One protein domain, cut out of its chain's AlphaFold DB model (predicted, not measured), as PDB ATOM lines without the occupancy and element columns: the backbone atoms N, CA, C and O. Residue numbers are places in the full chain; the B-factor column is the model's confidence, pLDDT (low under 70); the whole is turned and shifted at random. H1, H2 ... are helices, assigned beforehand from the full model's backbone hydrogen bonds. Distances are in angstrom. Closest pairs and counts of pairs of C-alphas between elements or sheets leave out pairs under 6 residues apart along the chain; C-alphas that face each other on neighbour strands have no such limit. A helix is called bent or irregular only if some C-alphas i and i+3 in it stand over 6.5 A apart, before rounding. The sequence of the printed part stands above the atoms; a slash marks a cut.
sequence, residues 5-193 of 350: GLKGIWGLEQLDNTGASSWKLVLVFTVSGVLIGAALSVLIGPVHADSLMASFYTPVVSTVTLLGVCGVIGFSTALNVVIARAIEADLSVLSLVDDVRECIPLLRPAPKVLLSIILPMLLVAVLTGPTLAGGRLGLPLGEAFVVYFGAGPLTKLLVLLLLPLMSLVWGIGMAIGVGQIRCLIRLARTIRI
ATOM      1  N   GLY A   5     142.783  88.220  28.196       76.25
ATOM      2  CA  GLY A   5     141.918  87.192  28.782       76.25
ATOM      3  C   GLY A   5     141.630  87.379  30.277       76.25
ATOM      4  O   GLY A   5     140.640  86.851  30.775       76.25
ATOM      5  N   LEU A   6     142.458  88.155  30.986       83.19
ATOM      6  CA  LEU A   6     142.316  88.422  32.422       83.19
ATOM      7  C   LEU A   6     141.668  89.783  32.718       83.19
ATOM      8  O   LEU A   6     141.255  90.033  33.849       83.19
ATOM      9  N   LYS A   7     141.530  90.658  31.713       82.50
ATOM     10  CA  LYS A   7     141.031  92.025  31.912       82.50
ATOM     11  C   LYS A   7     139.593  92.066  32.409       82.50
ATOM     12  O   LYS A   7     138.667  91.562  31.764       82.50
ATOM     13  N   GLY A   8     139.377  92.794  33.500       76.69
ATOM     14  CA  GLY A   8     138.080  92.891  34.166       76.69
ATOM     15  C   GLY A   8     137.831  91.797  35.205       76.69
ATOM     16  O   GLY A   8     136.779  91.818  35.837       76.69
ATOM     17  N   ILE A   9     138.785  90.884  35.421       82.31
ATOM     18  CA  ILE A   9     138.809  89.994  36.585       82.31
ATOM     19  C   ILE A   9     139.856  90.554  37.548       82.31
ATOM     20  O   ILE A   9     141.016  90.153  37.517       82.31
ATOM     21  N   TRP A  10     139.438  91.500  38.392       78.38
ATOM     22  CA  TRP A  10     140.327  92.355  39.193       78.38
ATOM     23  C   TRP A  10     141.473  91.602  39.892       78.38
ATOM     24  O   TRP A  10     142.630  91.981  39.741       78.38
ATOM     25  N   GLY A  11     141.180  90.492  40.581       80.25
ATOM     26  CA  GLY A  11     142.206  89.716  41.291       80.25
ATOM     27  C   GLY A  11     143.235  89.042  40.373       80.25
ATOM     28  O   GLY A  11     144.429  89.074  40.660       80.25
ATOM     29  N   LEU A  12     142.803  88.466  39.244       84.38
ATOM     30  CA  LEU A  12     143.718  87.820  38.294       84.38
ATOM     31  C   LEU A  12     144.487  88.844  37.452       84.38
ATOM     32  O   LEU A  12     145.641  88.610  37.110       84.38
ATOM     33  N   GLU A  13     143.871  89.986  37.150       85.81
ATOM     34  CA  GLU A  13     144.506  91.099  36.443       85.81
ATOM     35  C   GLU A  13     145.636  91.718  37.275       85.81
ATOM     36  O   GLU A  13     146.727  91.958  36.763       85.81
ATOM     37  N   GLN A  14     145.425  91.913  38.579       84.69
ATOM     38  CA  GLN A  14     146.491  92.363  39.476       84.69
ATOM     39  C   GLN A  14     147.636  91.357  39.565       84.69
ATOM     40  O   GLN A  14     148.800  91.749  39.505       84.69
ATOM     41  N   LEU A  15     147.309  90.065  39.669       82.50
ATOM     42  CA  LEU A  15     148.309  89.000  39.663       82.50
ATOM     43  C   LEU A  15     149.120  88.989  38.373       82.50
ATOM     44  O   LEU A  15     150.336  88.807  38.414       82.50
ATOM     45  N   ASP A  16     148.471  89.233  37.241       84.88
ATOM     46  CA  ASP A  16     149.151  89.323  35.961       84.88
ATOM     47  C   ASP A  16     150.125  90.510  35.901       84.88
ATOM     48  O   ASP A  16     151.283  90.347  35.504       84.88
ATOM     49  N   ASN A  17     149.692  91.668  36.407       84.94
ATOM     50  CA  ASN A  17     150.483  92.899  36.453       84.94
ATOM     51  C   ASN A  17     151.767  92.774  37.289       84.94
ATOM     52  O   ASN A  17     152.706  93.533  37.064       84.94
ATOM     53  N   THR A  18     151.853  91.808  38.214       82.81
ATOM     54  CA  THR A  18     153.094  91.553  38.972       82.81
ATOM     55  C   THR A  18     154.257  91.089  38.090       82.81
ATOM     56  O   THR A  18     155.407  91.145  38.516       82.81
ATOM     57  N   GLY A  19     153.982  90.578  36.881       80.88
ATOM     58  CA  GLY A  19     155.009  90.056  35.976       80.88
ATOM     59  C   GLY A  19     155.727  88.799  36.487       80.88
ATOM     60  O   GLY A  19     156.705  88.366  35.880       80.88
ATOM     61  N   ALA A  20     155.260  88.191  37.584       84.06
ATOM     62  CA  ALA A  20     155.860  86.984  38.137       84.06
ATOM     63  C   ALA A  20     155.816  85.828  37.125       84.06
ATOM     64  O   ALA A  20     154.828  85.651  36.406       84.06
ATOM     65  N   SER A  21     156.874  85.014  37.072       85.25
ATOM     66  CA  SER A  21     156.920  83.858  36.172       85.25
ATOM     67  C   SER A  21     155.851  82.823  36.537       85.25
ATOM     68  O   SER A  21     155.559  82.591  37.711       85.25
ATOM     69  N   SER A  22     155.288  82.160  35.523       80.75
ATOM     70  CA  SER A  22     154.188  81.194  35.675       80.75
ATOM     71  C   SER A  22     154.470  80.100  36.713       80.75
ATOM     72  O   SER A  22     153.604  79.787  37.521       80.75
ATOM     73  N   TRP A  23     155.694  79.562  36.752       78.06
ATOM     74  CA  TRP A  23     156.069  78.528  37.722       78.06
ATOM     75  C   TRP A  23     156.144  79.054  39.165       78.06
ATOM     76  O   TRP A  23     155.778  78.333  40.090       78.06
ATOM     77  N   LYS A  24     156.564  80.315  39.368       83.50
ATOM     78  CA  LYS A  24     156.601  80.944  40.697       83.50
ATOM     79  C   LYS A  24     155.191  81.160  41.222       83.50
ATOM     80  O   LYS A  24     154.944  80.885  42.387       83.50
ATOM     81  N   LEU A  25     154.274  81.607  40.361       83.31
ATOM     82  CA  LEU A  25     152.867  81.763  40.726       83.31
ATOM     83  C   LEU A  25     152.263  80.430  41.172       83.31
ATOM     84  O   LEU A  25     151.671  80.374  42.243       83.31
ATOM     85  N   VAL A  26     152.466  79.354  40.404       81.62
ATOM     86  CA  VAL A  26     151.969  78.020  40.779       81.62
ATOM     87  C   VAL A  26     152.543  77.584  42.127       81.62
ATOM     88  O   VAL A  26     151.782  77.235  43.022       81.62
ATOM     89  N   LEU A  27     153.862  77.675  42.313       81.75
ATOM     90  CA  LEU A  27     154.502  77.248  43.556       81.75
ATOM     91  C   LEU A  27     154.019  78.062  44.761       81.75
ATOM     92  O   LEU A  27     153.622  77.480  45.766       81.75
ATOM     93  N   VAL A  28     154.008  79.393  44.658       86.00
ATOM     94  CA  VAL A  28     153.609  80.276  45.763       86.00
ATOM     95  C   VAL A  28     152.157  80.031  46.153       86.00
ATOM     96  O   VAL A  28     151.890  79.835  47.333       86.00
ATOM     97  N   PHE A  29     151.235  79.984  45.188       86.62
ATOM     98  CA  PHE A  29     149.811  79.819  45.481       86.62
ATOM     99  C   PHE A  29     149.463  78.423  45.994       86.62
ATOM    100  O   PHE A  29     148.639  78.291  46.900       86.62
ATOM    101  N   THR A  30     150.080  77.374  45.443       82.94
ATOM    102  CA  THR A  30     149.864  76.011  45.933       82.94
ATOM    103  C   THR A  30     150.418  75.857  47.347       82.94
ATOM    104  O   THR A  30     149.693  75.393  48.223       82.94
ATOM    105  N   VAL A  31     151.649  76.311  47.612       83.69
ATOM    106  CA  VAL A  31     152.253  76.236  48.953       83.69
ATOM    107  C   VAL A  31     151.472  77.087  49.952       83.69
ATOM    108  O   VAL A  31     151.159  76.601  51.035       83.69
ATOM    109  N   SER A  32     151.079  78.315  49.600       87.56
ATOM    110  CA  SER A  32     150.264  79.151  50.488       87.56
ATOM    111  C   SER A  32     148.905  78.519  50.774       87.56
ATOM    112  O   SER A  32     148.452  78.550  51.913       87.56
ATOM    113  N   GLY A  33     148.268  77.906  49.769       86.00
ATOM    114  CA  GLY A  33     147.014  77.178  49.944       86.00
ATOM    115  C   GLY A  33     147.164  76.019  50.928       86.00
ATOM    116  O   GLY A  33     146.377  75.897  51.861       86.00
ATOM    117  N   VAL A  34     148.220  75.216  50.784       85.31
ATOM    118  CA  VAL A  34     148.529  74.115  51.710       85.31
ATOM    119  C   VAL A  34     148.800  74.639  53.124       85.31
ATOM    120  O   VAL A  34     148.243  74.111  54.081       85.31
ATOM    121  N   LEU A  35     149.581  75.713  53.282       87.56
ATOM    122  CA  LEU A  35     149.855  76.313  54.595       87.56
ATOM    123  C   LEU A  35     148.588  76.861  55.266       87.56
ATOM    124  O   LEU A  35     148.407  76.679  56.468       87.56
ATOM    125  N   ILE A  36     147.686  77.481  54.500       88.62
ATOM    126  CA  ILE A  36     146.374  77.915  54.998       88.62
ATOM    127  C   ILE A  36     145.549  76.700  55.434       88.62
ATOM    128  O   ILE A  36     144.962  76.725  56.512       88.62
ATOM    129  N   GLY A  37     145.545  75.620  54.646       85.00
ATOM    130  CA  GLY A  37     144.887  74.365  55.011       85.00
ATOM    131  C   GLY A  37     145.421  73.779  56.323       85.00
ATOM    132  O   GLY A  37     144.627  73.372  57.168       85.00
ATOM    133  N   ALA A  38     146.742  73.814  56.528       84.69
ATOM    134  CA  ALA A  38     147.395  73.364  57.760       84.69
ATOM    135  C   ALA A  38     147.035  74.246  58.965       84.69
ATOM    136  O   ALA A  38     146.754  73.749  60.054       84.69
ATOM    137  N   ALA A  39     147.006  75.568  58.781       86.81
ATOM    138  CA  ALA A  39     146.591  76.492  59.832       86.81
ATOM    139  C   ALA A  39     145.119  76.266  60.218       86.81
ATOM    140  O   ALA A  39     144.786  76.191  61.400       86.81
ATOM    141  N   LEU A  40     144.244  76.089  59.223       85.25
ATOM    142  CA  LEU A  40     142.830  75.792  59.433       85.25
ATOM    143  C   LEU A  40     142.626  74.451  60.148       85.25
ATOM    144  O   LEU A  40     141.779  74.380  61.032       85.25
ATOM    145  N   SER A  41     143.412  73.414  59.841       82.62
ATOM    146  CA  SER A  41     143.283  72.122  60.529       82.62
ATOM    147  C   SER A  41     143.661  72.180  62.009       82.62
ATOM    148  O   SER A  41     143.133  71.399  62.791       82.62
ATOM    149  N   VAL A  42     144.547  73.099  62.406       82.50
ATOM    150  CA  VAL A  42     144.894  73.321  63.823       82.50
ATOM    151  C   VAL A  42     143.821  74.150  64.539       82.50
ATOM    152  O   VAL A  42     143.547  73.925  65.715       82.50
ATOM    153  N   LEU A  43     143.211  75.109  63.838       81.00
ATOM    154  CA  LEU A  43     142.221  76.033  64.404       81.00
ATOM    155  C   LEU A  43     140.813  75.433  64.518       81.00
ATOM    156  O   LEU A  43     140.021  75.868  65.354       81.00
ATOM    157  N   ILE A  44     140.472  74.476  63.658       77.19
ATOM    158  CA  ILE A  44     139.125  73.913  63.572       77.19
ATOM    159  C   ILE A  44     139.061  72.647  64.415       77.19
ATOM    160  O   ILE A  44     139.745  71.664  64.140       77.19
ATOM    161  N   GLY A  45     138.197  72.669  65.431       65.31
ATOM    162  CA  GLY A  45     137.904  71.489  66.239       65.31
ATOM    163  C   GLY A  45     137.332  70.331  65.405       65.31
ATOM    164  O   GLY A  45     136.787  70.554  64.317       65.31
ATOM    165  N   PRO A  46     137.434  69.087  65.904       66.94
ATOM    166  CA  PRO A  46     136.960  67.907  65.191       66.94
ATOM    167  C   PRO A  46     135.448  67.964  64.925       66.94
ATOM    168  O   PRO A  46     134.696  68.719  65.547       66.94
ATOM    169  N   VAL A  47     134.996  67.129  63.991       73.50
ATOM    170  CA  VAL A  47     133.568  66.825  63.823       73.50
ATOM    171  C   VAL A  47     133.017  66.292  65.151       73.50
ATOM    172  O   VAL A  47     133.718  65.568  65.859       73.50
ATOM    173  N   HIS A  48     131.784  66.666  65.512       74.25
ATOM    174  CA  HIS A  48     131.182  66.208  66.768       74.25
ATOM    175  C   HIS A  48     131.143  64.680  66.776       74.25
ATOM    176  O   HIS A  48     130.615  64.086  65.831       74.25
ATOM    177  N   ALA A  49     131.683  64.064  67.831       62.53
ATOM    178  CA  ALA A  49     131.790  62.609  67.961       62.53
ATOM    179  C   ALA A  49     130.424  61.905  67.869       62.53
ATOM    180  O   ALA A  49     130.340  60.804  67.334       62.53
ATOM    181  N   ASP A  50     129.359  62.588  68.295       63.41
ATOM    182  CA  ASP A  50     127.983  62.080  68.272       63.41
ATOM    183  C   ASP A  50     127.297  62.238  66.902       63.41
ATOM    184  O   ASP A  50     126.164  61.800  66.704       63.41
ATOM    185  N   SER A  51     127.951  62.890  65.934       69.38
ATOM    186  CA  SER A  51     127.376  63.083  64.605       69.38
ATOM    187  C   SER A  51     127.567  61.848  63.727       69.38
ATOM    188  O   SER A  51     128.622  61.216  63.718       69.38
ATOM    189  N   LEU A  52     126.582  61.566  62.872       68.12
ATOM    190  CA  LEU A  52     126.680  60.511  61.851       68.12
ATOM    191  C   LEU A  52     127.886  60.709  60.908       68.12
ATOM    192  O   LEU A  52     128.399  59.747  60.336       68.12
ATOM    193  N   MET A  53     128.381  61.948  60.790       71.31
ATOM    194  CA  MET A  53     129.544  62.310  59.979       71.31
ATOM    195  C   MET A  53     130.890  62.061  60.685       71.31
ATOM    196  O   MET A  53     131.927  62.132  60.028       71.31
ATOM    197  N   ALA A  54     130.908  61.741  61.984       65.25
ATOM    198  CA  ALA A  54     132.141  61.455  62.726       65.25
ATOM    199  C   ALA A  54     132.901  60.251  62.144       65.25
ATOM    200  O   ALA A  54     134.126  60.259  62.078       65.25
ATOM    201  N   SER A  55     132.168  59.260  61.621       64.62
ATOM    202  CA  SER A  55     132.734  58.093  60.927       64.62
ATOM    203  C   SER A  55     133.438  58.430  59.602       64.62
ATOM    204  O   SER A  55     134.172  57.604  59.064       64.62
ATOM    205  N   PHE A  56     133.231  59.636  59.066       65.44
ATOM    206  CA  PHE A  56     133.787  60.085  57.786       65.44
ATOM    207  C   PHE A  56     135.018  60.974  57.956       65.44
ATOM    208  O   PHE A  56     135.839  61.063  57.048       65.44
ATOM    209  N   TYR A  57     135.135  61.650  59.097       69.88
ATOM    210  CA  TYR A  57     136.127  62.690  59.333       69.88
ATOM    211  C   TYR A  57     136.937  62.363  60.584       69.88
ATOM    212  O   TYR A  57     136.759  62.960  61.644       69.88
ATOM    213  N   THR A  58     137.879  61.427  60.444       73.00
ATOM    214  CA  THR A  58     138.946  61.276  61.439       73.00
ATOM    215  C   THR A  58     139.822  62.541  61.453       73.00
ATOM    216  O   THR A  58     139.813  63.311  60.482       73.00
ATOM    217  N   PRO A  59     140.610  62.796  62.515       72.25
ATOM    218  CA  PRO A  59     141.508  63.955  62.563       72.25
ATOM    219  C   PRO A  59     142.467  64.015  61.362       72.25
ATOM    220  O   PRO A  59     142.694  65.080  60.784       72.25
ATOM    221  N   VAL A  60     142.959  62.850  60.927       74.38
ATOM    222  CA  VAL A  60     143.831  62.711  59.754       74.38
ATOM    223  C   VAL A  60     143.071  63.048  58.470       74.38
ATOM    224  O   VAL A  60     143.522  63.895  57.703       74.38
ATOM    225  N   VAL A  61     141.884  62.467  58.259       73.31
ATOM    226  CA  VAL A  61     141.067  62.721  57.057       73.31
ATOM    227  C   VAL A  61     140.638  64.188  56.972       73.31
ATOM    228  O   VAL A  61     140.673  64.782  55.896       73.31
ATOM    229  N   SER A  62     140.294  64.808  58.101       76.00
ATOM    230  CA  SER A  62     139.930  66.229  58.177       76.00
ATOM    231  C   SER A  62     141.090  67.133  57.762       76.00
ATOM    232  O   SER A  62     140.916  68.034  56.941       76.00
ATOM    233  N   THR A  63     142.287  66.845  58.277       79.44
ATOM    234  CA  THR A  63     143.516  67.577  57.948       79.44
ATOM    235  C   THR A  63     143.856  67.436  56.467       79.44
ATOM    236  O   THR A  63     144.021  68.438  55.772       79.44
ATOM    237  N   VAL A  64     143.870  66.207  55.942       76.00
ATOM    238  CA  VAL A  64     144.139  65.934  54.521       76.00
ATOM    239  C   VAL A  64     143.108  66.617  53.617       76.00
ATOM    240  O   VAL A  64     143.479  67.202  52.600       76.00
ATOM    241  N   THR A  65     141.830  66.623  54.004       78.38
ATOM    242  CA  THR A  65     140.765  67.290  53.239       78.38
ATOM    243  C   THR A  65     140.991  68.803  53.168       78.38
ATOM    244  O   THR A  65     140.906  69.381  52.085       78.38
ATOM    245  N   LEU A  66     141.315  69.456  54.289       83.00
ATOM    246  CA  LEU A  66     141.567  70.903  54.324       83.00
ATOM    247  C   LEU A  66     142.812  71.296  53.522       83.00
ATOM    248  O   LEU A  66     142.760  72.259  52.752       83.00
ATOM    249  N   LEU A  67     143.902  70.534  53.657       83.75
ATOM    250  CA  LEU A  67     145.124  70.713  52.867       83.75
ATOM    251  C   LEU A  67     144.840  70.566  51.369       83.75
ATOM    252  O   LEU A  67     145.238  71.421  50.578       83.75
ATOM    253  N   GLY A  68     144.115  69.511  50.989       80.25
ATOM    254  CA  GLY A  68     143.756  69.225  49.606       80.25
ATOM    255  C   GLY A  68     142.902  70.330  48.991       80.25
ATOM    256  O   GLY A  68     143.261  70.873  47.949       80.25
ATOM    257  N   VAL A  69     141.807  70.723  49.647       84.38
ATOM    258  CA  VAL A  69     140.895  71.752  49.120       84.38
ATOM    259  C   VAL A  69     141.598  73.107  48.996       84.38
ATOM    260  O   VAL A  69     141.529  73.736  47.939       84.38
ATOM    261  N   CYS A  70     142.329  73.547  50.025       87.00
ATOM    262  CA  CYS A  70     143.034  74.831  49.980       87.00
ATOM    263  C   CYS A  70     144.193  74.821  48.968       87.00
ATOM    264  O   CYS A  70     144.392  75.798  48.242       87.00
ATOM    265  N   GLY A  71     144.919  73.704  48.858       84.12
ATOM    266  CA  GLY A  71     145.949  73.506  47.839       84.12
ATOM    267  C   GLY A  71     145.386  73.559  46.416       84.12
ATOM    268  O   GLY A  71     145.955  74.233  45.556       84.12
ATOM    269  N   VAL A  72     144.232  72.924  46.170       85.31
ATOM    270  CA  VAL A  72     143.547  72.941  44.867       85.31
ATOM    271  C   VAL A  72     143.042  74.337  44.515       85.31
ATOM    272  O   VAL A  72     143.175  74.744  43.361       85.31
ATOM    273  N   ILE A  73     142.517  75.100  45.475       88.31
ATOM    274  CA  ILE A  73     142.132  76.507  45.280       88.31
ATOM    275  C   ILE A  73     143.337  77.334  44.812       88.31
ATOM    276  O   ILE A  73     143.256  78.034  43.796       88.31
ATOM    277  N   GLY A  74     144.462  77.227  45.525       86.06
ATOM    278  CA  GLY A  74     145.697  77.931  45.182       86.06
ATOM    279  C   GLY A  74     146.209  77.542  43.796       86.06
ATOM    280  O   GLY A  74     146.391  78.399  42.928       86.06
ATOM    281  N   PHE A  75     146.342  76.237  43.550       86.50
ATOM    282  CA  PHE A  75     146.764  75.693  42.261       86.50
ATOM    283  C   PHE A  75     145.868  76.169  41.110       86.50
ATOM    284  O   PHE A  75     146.366  76.651  40.096       86.50
ATOM    285  N   SER A  76     144.547  76.093  41.281       88.31
ATOM    286  CA  SER A  76     143.572  76.448  40.244       88.31
ATOM    287  C   SER A  76     143.593  77.948  39.931       88.31
ATOM    288  O   SER A  76     143.452  78.345  38.775       88.31
ATOM    289  N   THR A  77     143.835  78.791  40.940       88.00
ATOM    290  CA  THR A  77     143.977  80.246  40.761       88.00
ATOM    291  C   THR A  77     145.197  80.571  39.903       88.00
ATOM    292  O   THR A  77     145.089  81.325  38.935       88.00
ATOM    293  N   ALA A  78     146.344  79.956  40.205       87.19
ATOM    294  CA  ALA A  78     147.548  80.117  39.400       87.19
ATOM    295  C   ALA A  78     147.362  79.549  37.984       87.19
ATOM    296  O   ALA A  78     147.731  80.199  37.006       87.19
ATOM    297  N   LEU A  79     146.733  78.378  37.861       86.69
ATOM    298  CA  LEU A  79     146.485  77.716  36.583       86.69
ATOM    299  C   LEU A  79     145.675  78.600  35.622       86.69
ATOM    300  O   LEU A  79     146.029  78.693  34.449       86.69
ATOM    301  N   ASN A  80     144.654  79.305  36.116       89.25
ATOM    302  CA  ASN A  80     143.859  80.236  35.307       89.25
ATOM    303  C   ASN A  80     144.719  81.342  34.672       89.25
ATOM    304  O   ASN A  80     144.561  81.646  33.488       89.25
ATOM    305  N   VAL A  81     145.666  81.909  35.428       88.00
ATOM    306  CA  VAL A  81     146.614  82.918  34.918       88.00
ATOM    307  C   VAL A  81     147.549  82.302  33.880       88.00
ATOM    308  O   VAL A  81     147.764  82.879  32.813       88.00
ATOM    309  N   VAL A  82     148.084  81.111  34.163       87.56
ATOM    310  CA  VAL A  82     149.009  80.417  33.257       87.56
ATOM    311  C   VAL A  82     148.340  80.087  31.926       87.56
ATOM    312  O   VAL A  82     148.919  80.372  30.879       87.56
ATOM    313  N   ILE A  83     147.122  79.540  31.943       86.94
ATOM    314  CA  ILE A  83     146.370  79.206  30.726       86.94
ATOM    315  C   ILE A  83     146.073  80.473  29.914       86.94
ATOM    316  O   ILE A  83     146.254  80.472  28.696       86.94
ATOM    317  N   ALA A  84     145.674  81.565  30.575       87.94
ATOM    318  CA  ALA A  84     145.410  82.839  29.911       87.94
ATOM    319  C   ALA A  84     146.642  83.398  29.185       87.94
ATOM    320  O   ALA A  84     146.558  83.719  27.999       87.94
ATOM    321  N   ARG A  85     147.797  83.430  29.857       88.75
ATOM    322  CA  ARG A  85     149.068  83.873  29.262       88.75
ATOM    323  C   ARG A  85     149.523  82.975  28.120       88.75
ATOM    324  O   ARG A  85     150.002  83.452  27.095       88.75
ATOM    325  N   ALA A  86     149.396  81.665  28.300       87.44
ATOM    326  CA  ALA A  86     149.931  80.702  27.352       87.44
ATOM    327  C   ALA A  86     149.170  80.723  26.012       87.44
ATOM    328  O   ALA A  86     149.782  80.529  24.966       87.44
ATOM    329  N   ILE A  87     147.867  81.023  26.022       87.19
ATOM    330  CA  ILE A  87     147.084  81.202  24.790       87.19
ATOM    331  C   ILE A  87     147.451  82.489  24.054       87.19
ATOM    332  O   ILE A  87     147.529  82.479  22.831       87.19
ATOM    333  N   GLU A  88     147.735  83.584  24.755       86.19
ATOM    334  CA  GLU A  88     148.238  84.791  24.086       86.19
ATOM    335  C   GLU A  88     149.613  84.576  23.460       86.19
ATOM    336  O   GLU A  88     149.861  85.054  22.352       86.19
ATOM    337  N   ALA A  89     150.481  83.809  24.123       85.69
ATOM    338  CA  ALA A  89     151.749  83.394  23.540       85.69
ATOM    339  C   ALA A  89     151.530  82.573  22.255       85.69
ATOM    340  O   ALA A  89     152.153  82.872  21.238       85.69
ATOM    341  N   ASP A  90     150.597  81.614  22.251       85.56
ATOM    342  CA  ASP A  90     150.264  80.840  21.045       85.56
ATOM    343  C   ASP A  90     149.693  81.734  19.923       85.56
ATOM    344  O   ASP A  90     150.071  81.599  18.758       85.56
ATOM    345  N   LEU A  91     148.821  82.691  20.259       84.88
ATOM    346  CA  LEU A  91     148.248  83.637  19.295       84.88
ATOM    347  C   LEU A  91     149.297  84.597  18.717       84.88
ATOM    348  O   LEU A  91     149.191  84.980  17.554       84.88
ATOM    349  N   SER A  92     150.329  84.955  19.486       83.50
ATOM    350  CA  SER A  92     151.427  85.792  18.989       83.50
ATOM    351  C   SER A  92     152.214  85.110  17.863       83.50
ATOM    352  O   SER A  92     152.586  85.768  16.893       83.50
ATOM    353  N   VAL A  93     152.370  83.780  17.915       81.88
ATOM    354  CA  VAL A  93     152.994  82.994  16.835       81.88
ATOM    355  C   VAL A  93     152.129  83.023  15.571       81.88
ATOM    356  O   VAL A  93     152.654  83.146  14.467       81.88
ATOM    357  N   LEU A  94     150.804  82.968  15.728       78.69
ATOM    358  CA  LEU A  94     149.849  83.028  14.614       78.69
ATOM    359  C   LEU A  94     149.757  84.429  13.990       78.69
ATOM    360  O   LEU A  94     149.531  84.545  12.788       78.69
ATOM    361  N   SER A  95     150.010  85.487  14.769       72.12
ATOM    362  CA  SER A  95     150.031  86.874  14.275       72.12
ATOM    363  C   SER A  95     151.157  87.177  13.277       72.12
ATOM    364  O   SER A  95     151.127  88.202  12.604       72.12
ATOM    365  N   LEU A  96     152.135  86.273  13.153       67.69
ATOM    366  CA  LEU A  96     153.186  86.335  12.134       67.69
ATOM    367  C   LEU A  96     152.706  85.868  10.749       67.69
ATOM    368  O   LEU A  96     153.457  85.996   9.783       67.69
ATOM    369  N   VAL A  97     151.510  85.275  10.666       61.22
ATOM    370  CA  VAL A  97     150.945  84.676   9.443       61.22
ATOM    371  C   VAL A  97     149.686  85.407   8.997       61.22
ATOM    372  O   VAL A  97     149.518  85.656   7.811       61.22
ATOM    373  N   ASP A  98     148.817  85.764   9.941       68.38
ATOM    374  CA  ASP A  98     147.518  86.379   9.662       68.38
ATOM    375  C   ASP A  98     147.182  87.470  10.689       68.38
ATOM    376  O   ASP A  98     147.716  87.496  11.801       68.38
ATOM    377  N   ASP A  99     146.258  88.369  10.339       74.19
ATOM    378  CA  ASP A  99     145.805  89.416  11.257       74.19
ATOM    379  C   ASP A  99     144.860  88.844  12.332       74.19
ATOM    380  O   ASP A  99     143.655  88.677  12.144       74.19
ATOM    381  N   VAL A 100     145.429  88.521  13.496       78.44
ATOM    382  CA  VAL A 100     144.703  87.958  14.649       78.44
ATOM    383  C   VAL A 100     143.997  89.050  15.474       78.44
ATOM    384  O   VAL A 100     143.213  88.736  16.375       78.44
ATOM    385  N   ARG A 101     144.228  90.345  15.190       75.62
ATOM    386  CA  ARG A 101     143.806  91.468  16.056       75.62
ATOM    387  C   ARG A 101     142.304  91.517  16.308       75.62
ATOM    388  O   ARG A 101     141.892  91.823  17.426       75.62
ATOM    389  N   GLU A 102     141.491  91.153  15.321       77.44
ATOM    390  CA  GLU A 102     140.029  91.124  15.458       77.44
ATOM    391  C   GLU A 102     139.516  90.039  16.418       77.44
ATOM    392  O   GLU A 102     138.400  90.136  16.935       77.44
ATOM    393  N   CYS A 103     140.311  88.995  16.670       80.00
ATOM    394  CA  CYS A 103     139.927  87.884  17.542       80.00
ATOM    395  C   CYS A 103     140.327  88.118  19.007       80.00
ATOM    396  O   CYS A 103     139.654  87.615  19.903       80.00
ATOM    397  N   ILE A 104     141.358  88.928  19.269       81.62
ATOM    398  CA  ILE A 104     141.882  89.214  20.619       81.62
ATOM    399  C   ILE A 104     140.802  89.712  21.606       81.62
ATOM    400  O   ILE A 104     140.792  89.239  22.744       81.62
ATOM    401  N   PRO A 105     139.849  90.591  21.228       84.00
ATOM    402  CA  PRO A 105     138.786  91.024  22.137       84.00
ATOM    403  C   PRO A 105     137.891  89.885  22.648       84.00
ATOM    404  O   PRO A 105     137.314  90.007  23.726       84.00
ATOM    405  N   LEU A 106     137.788  88.771  21.909       83.69
ATOM    406  CA  LEU A 106     136.984  87.605  22.300       83.69
ATOM    407  C   LEU A 106     137.600  86.810  23.455       83.69
ATOM    408  O   LEU A 106     136.895  86.017  24.077       83.69
ATOM    409  N   LEU A 107     138.886  87.023  23.756       85.06
ATOM    410  CA  LEU A 107     139.543  86.420  24.916       85.06
ATOM    411  C   LEU A 107     138.955  86.933  26.231       85.06
ATOM    412  O   LEU A 107     138.989  86.217  27.228       85.06
ATOM    413  N   ARG A 108     138.410  88.155  26.242       85.56
ATOM    414  CA  ARG A 108     137.835  88.754  27.442       85.56
ATOM    415  C   ARG A 108     136.481  88.104  27.756       85.56
ATOM    416  O   ARG A 108     135.555  88.210  26.943       85.56
ATOM    417  N   PRO A 109     136.305  87.479  28.932       80.94
ATOM    418  CA  PRO A 109     135.023  86.897  29.296       80.94
ATOM    419  C   PRO A 109     133.979  88.004  29.484       80.94
ATOM    420  O   PRO A 109     134.172  88.956  30.240       80.94
ATOM    421  N   ALA A 110     132.844  87.882  28.793       81.50
ATOM    422  CA  ALA A 110     131.734  88.809  28.975       81.50
ATOM    423  C   ALA A 110     131.118  88.626  30.380       81.50
ATOM    424  O   ALA A 110     130.910  87.480  30.790       81.50
ATOM    425  N   PRO A 111     130.719  89.703  31.089       81.69
ATOM    426  CA  PRO A 111     130.168  89.606  32.446       81.69
ATOM    427  C   PRO A 111     128.959  88.666  32.547       81.69
ATOM    428  O   PRO A 111     128.823  87.913  33.505       81.69
ATOM    429  N   LYS A 112     128.109  88.653  31.510       85.00
ATOM    430  CA  LYS A 112     126.954  87.746  31.417       85.00
ATOM    431  C   LYS A 112     127.373  86.274  31.366       85.00
ATOM    432  O   LYS A 112     126.758  85.447  32.027       85.00
ATOM    433  N   VAL A 113     128.426  85.957  30.605       82.38
ATOM    434  CA  VAL A 113     128.965  84.591  30.488       82.38
ATOM    435  C   VAL A 113     129.579  84.164  31.818       82.38
ATOM    436  O   VAL A 113     129.286  83.074  32.299       82.38
ATOM    437  N   LEU A 114     130.347  85.059  32.444       83.94
ATOM    438  CA  LEU A 114     130.940  84.840  33.759       83.94
ATOM    439  C   LEU A 114     129.866  84.490  34.804       83.94
ATOM    440  O   LEU A 114     129.951  83.443  35.442       83.94
ATOM    441  N   LEU A 115     128.811  85.305  34.916       85.12
ATOM    442  CA  LEU A 115     127.723  85.071  35.870       85.12
ATOM    443  C   LEU A 115     126.965  83.765  35.576       85.12
ATOM    444  O   LEU A 115     126.685  82.997  36.494       85.12
ATOM    445  N   SER A 116     126.679  83.487  34.299       87.62
ATOM    446  CA  SER A 116     125.950  82.280  33.886       87.62
ATOM    447  C   SER A 116     126.699  80.974  34.162       87.62
ATOM    448  O   SER A 116     126.064  79.932  34.256       87.62
ATOM    449  N   ILE A 117     128.030  81.021  34.292       86.81
ATOM    450  CA  ILE A 117     128.874  79.851  34.577       86.81
ATOM    451  C   ILE A 117     129.128  79.715  36.081       86.81
ATOM    452  O   ILE A 117     129.067  78.608  36.614       86.81
ATOM    453  N   ILE A 118     129.392  80.826  36.778       87.94
ATOM    454  CA  ILE A 118     129.692  80.802  38.216       87.94
ATOM    455  C   ILE A 118     128.471  80.358  39.027       87.94
ATOM    456  O   ILE A 118     128.621  79.553  39.940       87.94
ATOM    457  N   LEU A 119     127.266  80.840  38.699       87.44
ATOM    458  CA  LEU A 119     126.076  80.556  39.506       87.44
ATOM    459  C   LEU A 119     125.722  79.049  39.544       87.44
ATOM    460  O   LEU A 119     125.550  78.524  40.646       87.44
ATOM    461  N   PRO A 120     125.687  78.310  38.413       87.94
ATOM    462  CA  PRO A 120     125.490  76.860  38.442       87.94
ATOM    463  C   PRO A 120     126.638  76.103  39.113       87.94
ATOM    464  O   PRO A 120     126.379  75.158  39.850       87.94
ATOM    465  N   MET A 121     127.894  76.513  38.900       85.81
ATOM    466  CA  MET A 121     129.059  75.895  39.555       85.81
ATOM    467  C   MET A 121     128.968  76.001  41.079       85.81
ATOM    468  O   MET A 121     129.217  75.024  41.786       85.81
ATOM    469  N   LEU A 122     128.569  77.170  41.581       86.56
ATOM    470  CA  LEU A 122     128.398  77.416  43.007       86.56
ATOM    471  C   LEU A 122     127.253  76.582  43.587       86.56
ATOM    472  O   LEU A 122     127.411  75.978  44.647       86.56
ATOM    473  N   LEU A 123     126.138  76.473  42.857       85.62
ATOM    474  CA  LEU A 123     125.034  75.591  43.231       85.62
ATOM    475  C   LEU A 123     125.500  74.129  43.317       85.62
ATOM    476  O   LEU A 123     125.283  73.481  44.334       85.62
ATOM    477  N   VAL A 124     126.195  73.621  42.293       83.50
ATOM    478  CA  VAL A 124     126.722  72.247  42.290       83.50
ATOM    479  C   VAL A 124     127.658  72.019  43.476       83.50
ATOM    480  O   VAL A 124     127.505  71.023  44.180       83.50
ATOM    481  N   ALA A 125     128.579  72.942  43.756       81.88
ATOM    482  CA  ALA A 125     129.538  72.790  44.849       81.88
ATOM    483  C   ALA A 125     128.864  72.705  46.228       81.88
ATOM    484  O   ALA A 125     129.214  71.831  47.022       81.88
ATOM    485  N   VAL A 126     127.859  73.551  46.486       80.56
ATOM    486  CA  VAL A 126     127.092  73.536  47.745       80.56
ATOM    487  C   VAL A 126     126.265  72.257  47.883       80.56
ATOM    488  O   VAL A 126     126.158  71.711  48.980       80.56
ATOM    489  N   LEU A 127     125.704  71.749  46.781       82.00
ATOM    490  CA  LEU A 127     124.896  70.530  46.792       82.00
ATOM    491  C   LEU A 127     125.743  69.251  46.902       82.00
ATOM    492  O   LEU A 127     125.264  68.263  47.447       82.00
ATOM    493  N   THR A 128     126.987  69.248  46.409       78.75
ATOM    494  CA  THR A 128     127.808  68.027  46.279       78.75
ATOM    495  C   THR A 128     128.114  67.358  47.625       78.75
ATOM    496  O   THR A 128     128.016  66.140  47.741       78.75
ATOM    497  N   GLY A 129     128.469  68.121  48.664       76.81
ATOM    498  CA  GLY A 129     128.774  67.547  49.984       76.81
ATOM    499  C   GLY A 129     127.574  66.813  50.606       76.81
ATOM    500  O   GLY A 129     127.671  65.616  50.891       76.81
ATOM    501  N   PRO A 130     126.423  67.491  50.766       80.19
ATOM    502  CA  PRO A 130     125.200  66.885  51.286       80.19
ATOM    503  C   PRO A 130     124.661  65.722  50.443       80.19
ATOM    504  O   PRO A 130     124.184  64.743  51.011       80.19
ATOM    505  N   THR A 131     124.752  65.774  49.108       80.06
ATOM    506  CA  THR A 131     124.278  64.672  48.246       80.06
ATOM    507  C   THR A 131     125.132  63.417  48.386       80.06
ATOM    508  O   THR A 131     124.584  62.319  48.492       80.06
ATOM    509  N   LEU A 132     126.460  63.562  48.451       74.81
ATOM    510  CA  LEU A 132     127.369  62.441  48.699       74.81
ATOM    511  C   LEU A 132     127.135  61.824  50.082       74.81
ATOM    512  O   LEU A 132     127.121  60.598  50.221       74.81
ATOM    513  N   ALA A 133     126.902  62.661  51.096       73.75
ATOM    514  CA  ALA A 133     126.581  62.201  52.442       73.75
ATOM    515  C   ALA A 133     125.236  61.462  52.493       73.75
ATOM    516  O   ALA A 133     125.167  60.359  53.034       73.75
ATOM    517  N   GLY A 134     124.192  62.015  51.866       78.75
ATOM    518  CA  GLY A 134     122.873  61.387  51.778       78.75
ATOM    519  C   GLY A 134     122.914  60.037  51.068       78.75
ATOM    520  O   GLY A 134     122.394  59.055  51.590       78.75
ATOM    521  N   GLY A 135     123.626  59.949  49.939       76.31
ATOM    522  CA  GLY A 135     123.793  58.697  49.200       76.31
ATOM    523  C   GLY A 135     124.534  57.609  49.984       76.31
ATOM    524  O   GLY A 135     124.228  56.431  49.826       76.31
ATOM    525  N   ARG A 136     125.485  57.979  50.852       73.06
ATOM    526  CA  ARG A 136     126.198  57.010  51.701       73.06
ATOM    527  C   ARG A 136     125.403  56.606  52.943       73.06
ATOM    528  O   ARG A 136     125.504  55.459  53.360       73.06
ATOM    529  N   LEU A 137     124.633  57.524  53.519       78.75
ATOM    530  CA  LEU A 137     123.815  57.267  54.706       78.75
ATOM    531  C   LEU A 137     122.430  56.686  54.373       78.75
ATOM    532  O   LEU A 137     121.699  56.314  55.284       78.75
ATOM    533  N   GLY A 138     122.060  56.608  53.090       80.56
ATOM    534  CA  GLY A 138     120.727  56.175  52.658       80.56
ATOM    535  C   GLY A 138     119.620  57.168  53.025       80.56
ATOM    536  O   GLY A 138     118.461  56.778  53.131       80.56
ATOM    537  N   LEU A 139     119.976  58.437  53.244       83.19
ATOM    538  CA  LEU A 139     119.056  59.472  53.709       83.19
ATOM    539  C   LEU A 139     118.443  60.249  52.537       83.19
ATOM    540  O   LEU A 139     119.132  60.510  51.540       83.19
ATOM    541  N   PRO A 140     117.182  60.698  52.660       86.88
ATOM    542  CA  PRO A 140     116.620  61.660  51.727       86.88
ATOM    543  C   PRO A 140     117.397  62.981  51.794       86.88
ATOM    544  O   PRO A 140     117.970  63.359  52.817       86.88
ATOM    545  N   LEU A 141     117.395  63.715  50.680       80.62
ATOM    546  CA  LEU A 141     118.256  64.882  50.473       80.62
ATOM    547  C   LEU A 141     118.074  65.945  51.573       80.62
ATOM    548  O   LEU A 141     119.059  66.452  52.096       80.62
ATOM    549  N   GLY A 142     116.836  66.230  51.989       82.06
ATOM    550  CA  GLY A 142     116.551  67.210  53.047       82.06
ATOM    551  C   GLY A 142     117.166  66.855  54.406       82.06
ATOM    552  O   GLY A 142     117.754  67.716  55.059       82.06
ATOM    553  N   GLU A 143     117.104  65.586  54.809       83.44
ATOM    554  CA  GLU A 143     117.701  65.112  56.065       83.44
ATOM    555  C   GLU A 143     119.227  65.085  55.979       83.44
ATOM    556  O   GLU A 143     119.908  65.489  56.921       83.44
ATOM    557  N   ALA A 144     119.775  64.712  54.818       83.19
ATOM    558  CA  ALA A 144     121.211  64.760  54.570       83.19
ATOM    559  C   ALA A 144     121.775  66.182  54.729       83.19
ATOM    560  O   ALA A 144     122.854  66.352  55.295       83.19
ATOM    561  N   PHE A 145     121.032  67.210  54.304       83.69
ATOM    562  CA  PHE A 145     121.402  68.610  54.535       83.69
ATOM    563  C   PHE A 145     121.477  68.943  56.027       83.69
ATOM    564  O   PHE A 145     122.489  69.474  56.486       83.69
ATOM    565  N   VAL A 146     120.440  68.606  56.795       84.00
ATOM    566  CA  VAL A 146     120.391  68.892  58.238       84.00
ATOM    567  C   VAL A 146     121.530  68.186  58.974       84.00
ATOM    568  O   VAL A 146     122.236  68.814  59.763       84.00
ATOM    569  N   VAL A 147     121.770  66.910  58.664       81.19
ATOM    570  CA  VAL A 147     122.844  66.110  59.267       81.19
ATOM    571  C   VAL A 147     124.224  66.661  58.900       81.19
ATOM    572  O   VAL A 147     125.084  66.801  59.770       81.19
ATOM    573  N   TYR A 148     124.443  67.035  57.636       80.75
ATOM    574  CA  TYR A 148     125.737  67.541  57.175       80.75
ATOM    575  C   TYR A 148     126.086  68.898  57.801       80.75
ATOM    576  O   TYR A 148     127.207  69.103  58.276       80.75
ATOM    577  N   PHE A 149     125.124  69.825  57.857       82.06
ATOM    578  CA  PHE A 149     125.309  71.128  58.502       82.06
ATOM    579  C   PHE A 149     125.360  71.035  60.033       82.06
ATOM    580  O   PHE A 149     126.018  71.858  60.674       82.06
ATOM    581  N   GLY A 150     124.701  70.034  60.622       80.44
ATOM    582  CA  GLY A 150     124.731  69.751  62.058       80.44
ATOM    583  C   GLY A 150     126.026  69.091  62.545       80.44
ATOM    584  O   GLY A 150     126.327  69.157  63.732       80.44
ATOM    585  N   ALA A 151     126.824  68.506  61.645       80.06
ATOM    586  CA  ALA A 151     127.993  67.699  62.000       80.06
ATOM    587  C   ALA A 151     129.131  68.466  62.696       80.06
ATOM    588  O   ALA A 151     129.866  67.891  63.503       80.06
ATOM    589  N   GLY A 152     129.285  69.768  62.454       82.31
ATOM    590  CA  GLY A 152     130.228  70.589  63.210       82.31
ATOM    591  C   GLY A 152     130.825  71.770  62.453       82.31
ATOM    592  O   GLY A 152     130.383  72.104  61.353       82.31
ATOM    593  N   PRO A 153     131.824  72.442  63.051       82.69
ATOM    594  CA  PRO A 153     132.454  73.618  62.455       82.69
ATOM    595  C   PRO A 153     133.199  73.289  61.151       82.69
ATOM    596  O   PRO A 153     133.169  74.092  60.221       82.69
ATOM    597  N   LEU A 154     133.792  72.093  61.042       82.44
ATOM    598  CA  LEU A 154     134.502  71.644  59.841       82.44
ATOM    599  C   LEU A 154     133.588  71.571  58.608       82.44
ATOM    600  O   LEU A 154     133.901  72.151  57.568       82.44
ATOM    601  N   THR A 155     132.448  70.882  58.710       81.12
ATOM    602  CA  THR A 155     131.526  70.702  57.575       81.12
ATOM    603  C   THR A 155     130.869  72.017  57.168       81.12
ATOM    604  O   THR A 155     130.704  72.281  55.976       81.12
ATOM    605  N   LYS A 156     130.583  72.892  58.144       84.44
ATOM    606  CA  LYS A 156     130.129  74.267  57.892       84.44
ATOM    607  C   LYS A 156     131.174  75.072  57.128       84.44
ATOM    608  O   LYS A 156     130.815  75.712  56.144       84.44
ATOM    609  N   LEU A 157     132.450  75.021  57.523       85.44
ATOM    610  CA  LEU A 157     133.516  75.713  56.795       85.44
ATOM    611  C   LEU A 157     133.636  75.202  55.354       85.44
ATOM    612  O   LEU A 157     133.752  75.998  54.421       85.44
ATOM    613  N   LEU A 158     133.591  73.882  55.167       82.62
ATOM    614  CA  LEU A 158     133.689  73.274  53.845       82.62
ATOM    615  C   LEU A 158     132.567  73.764  52.922       82.62
ATOM    616  O   LEU A 158     132.857  74.230  51.824       82.62
ATOM    617  N   VAL A 159     131.308  73.723  53.367       81.69
ATOM    618  CA  VAL A 159     130.153  74.056  52.511       81.69
ATOM    619  C   VAL A 159     129.918  75.556  52.372       81.69
ATOM    620  O   VAL A 159     129.523  76.000  51.298       81.69
ATOM    621  N   LEU A 160     130.152  76.348  53.420       84.38
ATOM    622  CA  LEU A 160     129.862  77.786  53.395       84.38
ATOM    623  C   LEU A 160     131.014  78.628  52.847       84.38
ATOM    624  O   LEU A 160     130.768  79.744  52.395       84.38
ATOM    625  N   LEU A 161     132.253  78.123  52.880       87.31
ATOM    626  CA  LEU A 161     133.425  78.900  52.480       87.31
ATOM    627  C   LEU A 161     134.284  78.200  51.427       87.31
ATOM    628  O   LEU A 161     134.432  78.720  50.322       87.31
ATOM    629  N   LEU A 162     134.861  77.040  51.748       87.56
ATOM    630  CA  LEU A 162     135.924  76.461  50.918       87.56
ATOM    631  C   LEU A 162     135.407  75.926  49.575       87.56
ATOM    632  O   LEU A 162     135.984  76.240  48.535       87.56
ATOM    633  N   LEU A 163     134.304  75.172  49.567       85.50
ATOM    634  CA  LEU A 163     133.690  74.663  48.335       85.50
ATOM    635  C   LEU A 163     133.138  75.793  47.446       85.50
ATOM    636  O   LEU A 163     133.437  75.783  46.248       85.50
ATOM    637  N   PRO A 164     132.421  76.810  47.973       88.38
ATOM    638  CA  PRO A 164     132.047  77.986  47.191       88.38
ATOM    639  C   PRO A 164     133.250  78.713  46.588       88.38
ATOM    640  O   PRO A 164     133.227  79.051  45.405       88.38
ATOM    641  N   LEU A 165     134.327  78.913  47.350       89.38
ATOM    642  CA  LEU A 165     135.515  79.606  46.857       89.38
ATOM    643  C   LEU A 165     136.237  78.799  45.767       89.38
ATOM    644  O   LEU A 165     136.611  79.351  44.733       89.38
ATOM    645  N   MET A 166     136.345  77.482  45.940       87.38
ATOM    646  CA  MET A 166     136.833  76.567  44.907       87.38
ATOM    647  C   MET A 166     135.976  76.639  43.635       87.38
ATOM    648  O   MET A 166     136.512  76.781  42.535       87.38
ATOM    649  N   SER A 167     134.648  76.626  43.782       86.88
ATOM    650  CA  SER A 167     133.705  76.727  42.661       86.88
ATOM    651  C   SER A 167     133.808  78.058  41.918       86.88
ATOM    652  O   SER A 167     133.703  78.092  40.694       86.88
ATOM    653  N   LEU A 168     134.081  79.151  42.636       89.56
ATOM    654  CA  LEU A 168     134.295  80.469  42.057       89.56
ATOM    655  C   LEU A 168     135.564  80.480  41.199       89.56
ATOM    656  O   LEU A 168     135.522  80.916  40.050       89.56
ATOM    657  N   VAL A 169     136.678  79.954  41.721       90.12
ATOM    658  CA  VAL A 169     137.951  79.865  40.984       90.12
ATOM    659  C   VAL A 169     137.798  79.010  39.723       90.12
ATOM    660  O   VAL A 169     138.266  79.400  38.649       90.12
ATOM    661  N   TRP A 170     137.107  77.873  39.817       87.69
ATOM    662  CA  TRP A 170     136.831  77.003  38.671       87.69
ATOM    663  C   TRP A 170     135.858  77.633  37.671       87.69
ATOM    664  O   TRP A 170     136.077  77.549  36.463       87.69
ATOM    665  N   GLY A 171     134.824  78.327  38.150       88.12
ATOM    666  CA  GLY A 171     133.872  79.067  37.323       88.12
ATOM    667  C   GLY A 171     134.537  80.189  36.525       88.12
ATOM    668  O   GLY A 171     134.285  80.324  35.327       88.12
ATOM    669  N   ILE A 172     135.443  80.943  37.155       89.25
ATOM    670  CA  ILE A 172     136.266  81.957  36.483       89.25
ATOM    671  C   ILE A 172     137.146  81.304  35.409       89.25
ATOM    672  O   ILE A 172     137.165  81.772  34.270       89.25
ATOM    673  N   GLY A 173     137.825  80.203  35.744       88.25
ATOM    674  CA  GLY A 173     138.652  79.451  34.798       88.25
ATOM    675  C   GLY A 173     137.870  78.965  33.580       88.25
ATOM    676  O   GLY A 173     138.292  79.162  32.441       88.25
ATOM    677  N   MET A 174     136.679  78.410  33.806       88.25
ATOM    678  CA  MET A 174     135.799  77.953  32.734       88.25
ATOM    679  C   MET A 174     135.296  79.115  31.867       88.25
ATOM    680  O   MET A 174     135.251  78.993  30.645       88.25
ATOM    681  N   ALA A 175     134.969  80.267  32.457       89.06
ATOM    682  CA  ALA A 175     134.565  81.451  31.700       89.06
ATOM    683  C   ALA A 175     135.693  81.982  30.799       89.06
ATOM    684  O   ALA A 175     135.439  82.316  29.637       89.06
ATOM    685  N   ILE A 176     136.931  82.007  31.305       89.56
ATOM    686  CA  ILE A 176     138.126  82.321  30.509       89.56
ATOM    687  C   ILE A 176     138.276  81.298  29.372       89.56
ATOM    688  O   ILE A 176     138.414  81.685  28.210       89.56
ATOM    689  N   GLY A 177     138.157  80.001  29.678       89.25
ATOM    690  CA  GLY A 177     138.232  78.917  28.697       89.25
ATOM    691  C   GLY A 177     137.192  79.037  27.576       89.25
ATOM    692  O   GLY A 177     137.519  78.875  26.403       89.25
ATOM    693  N   VAL A 178     135.949  79.407  27.894       89.00
ATOM    694  CA  VAL A 178     134.900  79.644  26.886       89.00
ATOM    695  C   VAL A 178     135.256  80.811  25.959       89.00
ATOM    696  O   VAL A 178     135.048  80.708  24.747       89.00
ATOM    697  N   GLY A 179     135.801  81.909  26.493       88.12
ATOM    698  CA  GLY A 179     136.291  83.032  25.681       88.12
ATOM    699  C   GLY A 179     137.408  82.602  24.728       88.12
ATOM    700  O   GLY A 179     137.360  82.868  23.525       88.12
ATOM    701  N   GLN A 180     138.357  81.825  25.246       90.31
ATOM    702  CA  GLN A 180     139.469  81.263  24.480       90.31
ATOM    703  C   GLN A 180     138.998  80.334  23.358       90.31
ATOM    704  O   GLN A 180     139.407  80.508  22.212       90.31
ATOM    705  N   ILE A 181     138.083  79.405  23.638       90.50
ATOM    706  CA  ILE A 181     137.525  78.497  22.628       90.50
ATOM    707  C   ILE A 181     136.803  79.285  21.529       90.50
ATOM    708  O   ILE A 181     137.003  79.015  20.348       90.50
ATOM    709  N   ARG A 182     136.000  80.298  21.884       90.00
ATOM    710  CA  ARG A 182     135.314  81.151  20.896       90.00
ATOM    711  C   ARG A 182     136.300  81.907  20.007       90.00
ATOM    712  O   ARG A 182     136.096  81.958  18.794       90.00
ATOM    713  N   CYS A 183     137.362  82.454  20.597       90.06
ATOM    714  CA  CYS A 183     138.453  83.095  19.868       90.06
ATOM    715  C   CYS A 183     139.106  82.115  18.880       90.06
ATOM    716  O   CYS A 183     139.194  82.409  17.688       90.06
ATOM    717  N   LEU A 184     139.487  80.922  19.345       90.69
ATOM    718  CA  LEU A 184     140.131  79.894  18.523       90.69
ATOM    719  C   LEU A 184     139.214  79.365  17.414       90.69
ATOM    720  O   LEU A 184     139.684  79.141  16.306       90.69
ATOM    721  N   ILE A 185     137.909  79.207  17.662       90.62
ATOM    722  CA  ILE A 185     136.934  78.802  16.636       90.62
ATOM    723  C   ILE A 185     136.820  79.870  15.547       90.62
ATOM    724  O   ILE A 185     136.812  79.537  14.361       90.62
ATOM    725  N   ARG A 186     136.723  81.152  15.925       90.19
ATOM    726  CA  ARG A 186     136.671  82.244  14.944       90.19
ATOM    727  C   ARG A 186     137.952  82.284  14.120       90.19
ATOM    728  O   ARG A 186     137.873  82.385  12.896       90.19
ATOM    729  N   LEU A 187     139.103  82.122  14.768       88.06
ATOM    730  CA  LEU A 187     140.394  82.075  14.093       88.06
ATOM    731  C   LEU A 187     140.484  80.879  13.133       88.06
ATOM    732  O   LEU A 187     140.771  81.059  11.955       88.06
ATOM    733  N   ALA A 188     140.108  79.677  13.581       88.00
ATOM    734  CA  ALA A 188     140.082  78.462  12.763       88.00
ATOM    735  C   ALA A 188     139.247  78.613  11.481       88.00
ATOM    736  O   ALA A 188     139.544  77.978  10.471       88.00
ATOM    737  N   ARG A 189     138.189  79.434  11.512       88.94
ATOM    738  CA  ARG A 189     137.300  79.693  10.365       88.94
ATOM    739  C   ARG A 189     137.806  80.778   9.419       88.94
ATOM    740  O   ARG A 189     137.439  80.753   8.249       88.94
ATOM    741  N   THR A 190     138.600  81.719   9.914       85.75
ATOM    742  CA  THR A 190     138.991  82.934   9.176       85.75
ATOM    743  C   THR A 190     140.413  82.879   8.640       85.75
ATOM    744  O   THR A 190     140.680  83.494   7.613       85.75
ATOM    745  N   ILE A 191     141.292  82.094   9.273       84.50
ATOM    746  CA  ILE A 191     142.698  81.969   8.885       84.50
ATOM    747  C   ILE A 191     142.832  81.547   7.414       84.50
ATOM    748  O   ILE A 191     142.073  80.684   6.934       84.50
ATOM    749  N   ARG A 192     143.765  82.166   6.692       82.50
ATOM    750  CA  ARG A 192     144.143  81.781   5.331       82.50
ATOM    751  C   ARG A 192     145.054  80.567   5.432       82.50
ATOM    752  O   ARG A 192     145.946  80.526   6.270       82.50
ATOM    753  N   ILE A 193     144.779  79.544   4.626       81.75
ATOM    754  CA  ILE A 193     145.533  78.289   4.657       81.75
ATOM    755  C   ILE A 193     146.649  78.381   3.624       81.75
ATOM    756  O   ILE A 193     146.374  78.397   2.429       81.75
TER     757      ILE A 193
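AT A GLANCE: This is residues 5 to 193 of the 350 residues of an uncharacterized protein of Gammaproteobacteria bacterium (UniProt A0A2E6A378). Four long helices stand side by side in a row, in the order H2, H3, H7, H5, with H2 and H3 making a hairpin and H5 set more obliquely on H7. Of the short helices, H1 packs on one face of this long slab, on residues 77 to 81 of H3, while H4 packs on residues 176 to 183 of H7b and H6 folds back on H5b at the other end of H7 from H4. The 189 printed residues, with seven named helices in the order H1 to H7 and no named strand, are of the class all helix. The whole is loose, with a radius of gyration of the C-alphas of 20.4 A, and elongated, spanning 67 by 35 by 25 A.

IN THESE COORDINATES: Begin with H7, residues 153 to 190, assigned as one helix by its hydrogen bonds but bent: C-alphas 160 and 163 are 7.1 A apart. Find C-alpha 153 at (132.454, 73.618, 62.455), where arm H7a runs to residue 160; arm H7b, residues 163 to 190, covers 40.4 A and ends at C-alpha 190, (138.991, 82.934, 9.176). H5, residues 111 to 137, also assigned as one helix by its hydrogen bonds, is bent, with C-alphas 126 and 129 at 6.6 A; its arms are H5a, residues 111 to 126, 22.4 A long, and H5b, residues 129 to 137. H3, residues 59 to 94, is 52.3 A long, and H2, residues 22 to 43, is 31.5 A. The short ones are H1, residues 10 to 17, from C-alpha 10 at (140.327, 92.355, 39.193), H4, residues 104 to 107, and H6, residues 141 to 150.

HOW THE PARTS SIT: Taken whole, H7 is the hub, touching four other helices. Look at Asn 80 and Gly 173, the closest C-alphas of H3 and H7b at 5.3 A; these touch at a shallow tilt of 20 degrees, the same way. H2 and H3, a hairpin, touch at a shallow tilt of 17 degrees, opposite ways, closest at the C-alphas of Gly 37 and Leu 67, 4.2 A. H5a touches residues 163 to 175 of H7b at a steep tilt of 41 degrees, closest at the C-alphas of Ile 118 and Gly 171, 4.6 A. H4 touches residues 176 to 183 of H7b, closest at the C-alphas of Leu 107 and Gly 179, 4.8 A. H5b and H6 touch, only just about perpendicular at 72 degrees, closest at the C-alphas of Gly 134 and Ala 144, 4.7 A. H1 touches residues 77 to 81 of H3 at a steep tilt of 60 degrees, closest at the C-alphas of Leu 12 and Val 81, 6.6 A. H2 stays apart from H7b. Every O i to N i+4 pair is within hydrogen-bond range in H1, H2, H5b, H6, H7a and H7b; H3 has 31 of 32 and H5a 11 of 12, and H4 is too short for such a pair.

THE WHOLE: The two C-alphas farthest apart are those of Asp 50 and Ile 193, 68.0 A. The printed part has no cut, and its one long link is residues 44 to 58, from H2 to H3. Look there and at residues 96 to 98 for pLDDT under 70, in 13 residues; the mean of the printed part is 82.3.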